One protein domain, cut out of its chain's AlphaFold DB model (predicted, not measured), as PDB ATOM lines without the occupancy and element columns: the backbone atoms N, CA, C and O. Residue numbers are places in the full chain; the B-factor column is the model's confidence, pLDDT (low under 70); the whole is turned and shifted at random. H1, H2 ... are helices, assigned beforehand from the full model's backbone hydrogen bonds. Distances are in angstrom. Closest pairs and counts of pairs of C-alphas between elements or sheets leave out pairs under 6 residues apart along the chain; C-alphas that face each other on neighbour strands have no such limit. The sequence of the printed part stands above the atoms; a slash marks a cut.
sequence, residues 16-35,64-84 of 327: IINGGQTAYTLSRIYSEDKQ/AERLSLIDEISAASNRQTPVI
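AT A GLANCE: This is residues 16 to 35 and 64 to 84 of the 327 residues of an uncharacterized protein of Mesorhizobium sp (UniProt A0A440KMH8). Two single helices form the two ends of a flat, stretched outline, H1 lying nearly along its longest axis and H2 slanting across the other end. The unnamed residues 16 to 19 and 78 to 84 lie toward the gap between them. The printed part has 41 residues with two named helices, H1 then H2, and no named strand; its class is all helix. It is only just extended, close to loose, with a radius of gyration of the C-alphas of 14.0 A and spans of 43 by 23 by 12 A.

HOW THE PARTS SIT: H1, residues 20 to 32, and H2, residues 64 to 77, are apart, with no C-alpha of the one within 8 A of the other. Residues 20 to 35 and 64 to 69 stand free. In H1 and H2 every O i to N i+4 pair is within hydrogen-bond range.

IN THESE COORDINATES: H1 begins at C-alpha 20 (22.593, 33.287, -5.574) and measures 17.9 A. H2 measures 19.8 A and ends at C-alpha 77 (20.682, 38.270, -16.282).

THE WHOLE: Residues 36 to 63 are not printed; across this cut, C-alphas 35 and 64, the two farthest apart, are separated by 43.3 A. Mean pLDDT of the printed part is 71.2; residues 74 to 84 are among those under 70.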
ATOM      1  N   ILE A  16      15.487  35.517  -4.729       78.88
ATOM      2  CA  ILE A  16      16.750  35.882  -5.372       78.88
ATOM      3  C   ILE A  16      16.678  35.439  -6.834       78.88
ATOM      4  O   ILE A  16      16.660  34.245  -7.121       78.88
ATOM      5  N   ILE A  17      16.632  36.404  -7.754       67.62
ATOM      6  CA  ILE A  17      16.563  36.142  -9.202       67.62
ATOM      7  C   ILE A  17      17.972  35.982  -9.803       67.62
ATOM      8  O   ILE A  17      18.186  35.146 -10.677       67.62
ATOM      9  N   ASN A  18      18.951  36.744  -9.304       68.75
ATOM     10  CA  ASN A  18      20.379  36.609  -9.608       68.75
ATOM     11  C   ASN A  18      21.209  36.939  -8.355       68.75
ATOM     12  O   ASN A  18      20.721  37.584  -7.431       68.75
ATOM     13  N   GLY A  19      22.465  36.495  -8.322       71.81
ATOM     14  CA  GLY A  19      23.375  36.695  -7.202       71.81
ATOM     15  C   GLY A  19      23.312  35.573  -6.175       71.81
ATOM     16  O   GLY A  19      23.859  35.734  -5.096       71.81
ATOM     17  N   GLY A  20      22.694  34.427  -6.493       74.75
ATOM     18  CA  GLY A  20      22.593  33.287  -5.574       74.75
ATOM     19  C   GLY A  20      23.949  32.803  -5.049       74.75
ATOM     20  O   GLY A  20      24.069  32.532  -3.862       74.75
ATOM     21  N   GLN A  21      24.991  32.774  -5.891       75.00
ATOM     22  CA  GLN A  21      26.356  32.461  -5.445       75.00
ATOM     23  C   GLN A  21      26.903  33.517  -4.480       75.00
ATOM     24  O   GLN A  21      27.444  33.164  -3.440       75.00
ATOM     25  N   THR A  22      26.740  34.804  -4.798       80.00
ATOM     26  CA  THR A  22      27.169  35.904  -3.924       80.00
ATOM     27  C   THR A  22      26.425  35.863  -2.594       80.00
ATOM     28  O   THR A  22      27.056  35.881  -1.546       80.00
ATOM     29  N   ALA A  23      25.100  35.732  -2.621       83.25
ATOM     30  CA  ALA A  23      24.260  35.621  -1.436       83.25
ATOM     31  C   ALA A  23      24.645  34.405  -0.581       83.25
ATOM     32  O   ALA A  23      24.801  34.544   0.628       83.25
ATOM     33  N   TYR A  24      24.875  33.246  -1.207       81.25
ATOM     34  CA  TYR A  24      25.360  32.046  -0.527       81.25
ATOM     35  C   TYR A  24      26.716  32.298   0.143       81.25
ATOM     36  O   TYR A  24      26.847  32.092   1.345       81.25
ATOM     37  N   THR A  25      27.703  32.826  -0.584       81.00
ATOM     38  CA  THR A  25      29.036  33.127  -0.039       81.00
ATOM     39  C   THR A  25      28.965  34.102   1.136       81.00
ATOM     40  O   THR A  25      29.576  33.858   2.173       81.00
ATOM     41  N   LEU A  26      28.182  35.177   1.013       85.25
ATOM     42  CA  LEU A  26      27.983  36.140   2.096       85.25
ATOM     43  C   LEU A  26      27.305  35.486   3.304       85.25
ATOM     44  O   LEU A  26      27.761  35.674   4.429       85.25
ATOM     45  N   SER A  27      26.274  34.661   3.087       84.69
ATOM     46  CA  SER A  27      25.615  33.936   4.179       84.69
ATOM     47  C   SER A  27      26.550  32.947   4.877       84.69
ATOM     48  O   SER A  27      26.459  32.791   6.093       84.69
ATOM     49  N   ARG A  28      27.478  32.319   4.140       81.69
ATOM     50  CA  ARG A  28      28.481  31.405   4.698       81.69
ATOM     51  C   ARG A  28      29.465  32.153   5.581       81.69
ATOM     52  O   ARG A  28      29.597  31.786   6.739       81.69
ATOM     53  N   ILE A  29      30.061  33.234   5.073       82.94
ATOM     54  CA  ILE A  29      30.984  34.080   5.848       82.94
ATOM     55  C   ILE A  29      30.300  34.579   7.126       82.94
ATOM     56  O   ILE A  29      30.876  34.483   8.203       82.94
ATOM     57  N   TYR A  30      29.054  35.051   7.013       86.06
ATOM     58  CA  TYR A  30      28.281  35.514   8.164       86.06
ATOM     59  C   TYR A  30      27.986  34.399   9.181       86.06
ATOM     60  O   TYR A  30      27.978  34.647  10.381       86.06
ATOM     61  N   SER A  31      27.715  33.174   8.718       83.81
ATOM     62  CA  SER A  31      27.361  32.049   9.597       83.81
ATOM     63  C   SER A  31      28.579  31.419  10.274       83.81
ATOM     64  O   SER A  31      28.479  31.002  11.423       83.81
ATOM     65  N   GLU A  32      29.707  31.332   9.566       83.25
ATOM     66  CA  GLU A  32      30.963  30.761  10.069       83.25
ATOM     67  C   GLU A  32      31.657  31.684  11.067       83.25
ATOM     68  O   GLU A  32      32.305  31.201  11.990       83.25
ATOM     69  N   ASP A  33      31.505  32.998  10.894       83.06
ATOM     70  CA  ASP A  33      32.202  33.998  11.693       83.06
ATOM     71  C   ASP A  33      31.258  35.114  12.136       83.06
ATOM     72  O   ASP A  33      31.406  36.290  11.808       83.06
ATOM     73  N   LYS A  34      30.195  34.713  12.835       82.38
ATOM     74  CA  LYS A  34      29.121  35.631  13.221       82.38
ATOM     75  C   LYS A  34      29.599  36.737  14.166       82.38
ATOM     76  O   LYS A  34      29.010  37.815  14.164       82.38
ATOM     77  N   GLN A  35      30.615  36.455  14.982       85.00
ATOM     78  CA  GLN A  35      31.168  37.408  15.946       85.00
ATOM     79  C   GLN A  35      32.010  38.481  15.249       85.00
ATOM     80  O   GLN A  35      31.803  39.658  15.533       85.00
ATOM     81  N   ALA A  64       0.822  33.501 -14.150       67.31
ATOM     82  CA  ALA A  64       1.525  33.287 -15.409       67.31
ATOM     83  C   ALA A  64       2.321  34.515 -15.894       67.31
ATOM     84  O   ALA A  64       3.463  34.359 -16.315       67.31
ATOM     85  N   GLU A  65       1.775  35.732 -15.791       67.38
ATOM     86  CA  GLU A  65       2.489  36.958 -16.191       67.38
ATOM     87  C   GLU A  65       3.676  37.247 -15.266       67.38
ATOM     88  O   GLU A  65       4.761  37.603 -15.731       67.38
ATOM     89  N   ARG A  66       3.512  37.017 -13.953       70.94
ATOM     90  CA  ARG A  66       4.627  37.096 -12.993       70.94
ATOM     91  C   ARG A  66       5.726  36.091 -13.318       70.94
ATOM     92  O   ARG A  66       6.895  36.461 -13.303       70.94
ATOM     93  N   LEU A  67       5.357  34.843 -13.609       70.06
ATOM     94  CA  LEU A  67       6.297  33.795 -14.017       70.06
ATOM     95  C   LEU A  67       7.052  34.186 -15.295       70.06
ATOM     96  O   LEU A  67       8.277  34.128 -15.301       70.06
ATOM     97  N   SER A  68       6.349  34.682 -16.319       70.75
ATOM     98  CA  SER A  68       6.963  35.139 -17.575       70.75
ATOM     99  C   SER A  68       7.981  36.256 -17.347       70.75
ATOM    100  O   SER A  68       9.089  36.212 -17.873       70.75
ATOM    101  N   LEU A  69       7.643  37.246 -16.519       72.56
ATOM    102  CA  LEU A  69       8.544  38.356 -16.224       72.56
ATOM    103  C   LEU A  69       9.770  37.909 -15.411       72.56
ATOM    104  O   LEU A  69      10.883  38.379 -15.652       72.56
ATOM    105  N   ILE A  70       9.589  36.987 -14.459       71.88
ATOM    106  CA  ILE A  70      10.698  36.366 -13.720       71.88
ATOM    107  C   ILE A  70      11.623  35.622 -14.690       71.88
ATOM    108  O   ILE A  70      12.844  35.789 -14.608       71.88
ATOM    109  N   ASP A  71      11.061  34.857 -15.627       67.75
ATOM    110  CA  ASP A  71      11.816  34.135 -16.651       67.75
ATOM    111  C   ASP A  71      12.579  35.089 -17.578       67.75
ATOM    112  O   ASP A  71      13.755  34.855 -17.859       67.75
ATOM    113  N   GLU A  72      11.974  36.205 -17.996       71.44
ATOM    114  CA  GLU A  72      12.628  37.238 -18.810       71.44
ATOM    115  C   GLU A  72      13.797  37.907 -18.076       71.44
ATOM    116  O   GLU A  72      14.892  38.037 -18.635       71.44
ATOM    117  N   ILE A  73      13.605  38.293 -16.808       71.88
ATOM    118  CA  ILE A  73      14.661  38.893 -15.979       71.88
ATOM    119  C   ILE A  73      15.791  37.883 -15.758       71.88
ATOM    120  O   ILE A  73      16.968  38.225 -15.907       71.88
ATOM    121  N   SER A  74      15.451  36.629 -15.448       66.94
ATOM    122  CA  SER A  74      16.428  35.551 -15.292       66.94
ATOM    123  C   SER A  74      17.206  35.322 -16.591       66.94
ATOM    124  O   SER A  74      18.439  35.288 -16.582       66.94
ATOM    125  N   ALA A  75      16.522  35.253 -17.736       63.78
ATOM    126  CA  ALA A  75      17.135  35.065 -19.048       63.78
ATOM    127  C   ALA A  75      18.062  36.224 -19.444       63.78
ATOM    128  O   ALA A  75      19.149  35.983 -19.973       63.78
ATOM    129  N   ALA A  76      17.670  37.472 -19.171       64.69
ATOM    130  CA  ALA A  76      18.500  38.648 -19.421       64.69
ATOM    131  C   ALA A  76      19.755  38.659 -18.534       64.69
ATOM    132  O   ALA A  76      20.846  38.992 -18.998       64.69
ATOM    133  N   SER A  77      19.611  38.245 -17.274       59.91
ATOM    134  CA  SER A  77      20.682  38.270 -16.282       59.91
ATOM    135  C   SER A  77      21.680  37.111 -16.426       59.91
ATOM    136  O   SER A  77      22.879  37.301 -16.231       59.91
ATOM    137  N   ASN A  78      21.227  35.929 -16.851       52.84
ATOM    138  CA  ASN A  78      22.073  34.757 -17.123       52.84
ATOM    139  C   ASN A  78      23.003  34.938 -18.340       52.84
ATOM    140  O   ASN A  78      23.854  34.090 -18.600       52.84
ATOM    141  N   ARG A  79      22.878  36.043 -19.089       53.25
ATOM    142  CA  ARG A  79      23.859  36.437 -20.115       53.25
ATOM    143  C   ARG A  79      25.151  37.010 -19.514       53.25
ATOM    144  O   ARG A  79      26.149  37.057 -20.223       53.25
ATOM    145  N   GLN A  80      25.143  37.438 -18.244       48.56
ATOM    146  CA  GLN A  80      26.302  38.050 -17.570       48.56
ATOM    147  C   GLN A  80      27.224  37.029 -16.881       48.56
ATOM    148  O   GLN A  80      28.432  37.239 -16.842       48.56
ATOM    149  N   THR A  81      26.683  35.900 -16.412       46.62
ATOM    150  CA  THR A  81      27.459  34.754 -15.913       46.62
ATOM    151  C   THR A  81      27.019  33.528 -16.705       46.62
ATOM    152  O   THR A  81      25.839  33.189 -16.620       46.62
ATOM    153  N   PRO A  82      27.895  32.854 -17.476       47.69
ATOM    154  CA  PRO A  82      27.471  31.737 -18.308       47.69
ATOM    155  C   PRO A  82      26.928  30.601 -17.436       47.69
ATOM    156  O   PRO A  82      27.686  29.827 -16.848       47.69
ATOM    157  N   VAL A  83      25.603  30.484 -17.354       53.84
ATOM    158  CA  VAL A  83      24.963  29.289 -16.808       53.84
ATOM    159  C   VAL A  83      25.266  28.155 -17.777       53.84
ATOM    160  O   VAL A  83      24.937  28.220 -18.962       53.84
ATOM    161  N   ILE A  84      25.932  27.110 -17.290       60.69
ATOM    162  CA  ILE A  84      26.238  25.942 -18.112       60.69
ATOM    163  C   ILE A  84      24.901  25.323 -18.531       60.69
ATOM    164  O   ILE A  84      24.065  25.037 -17.681       60.69
TER     165      ILE A  84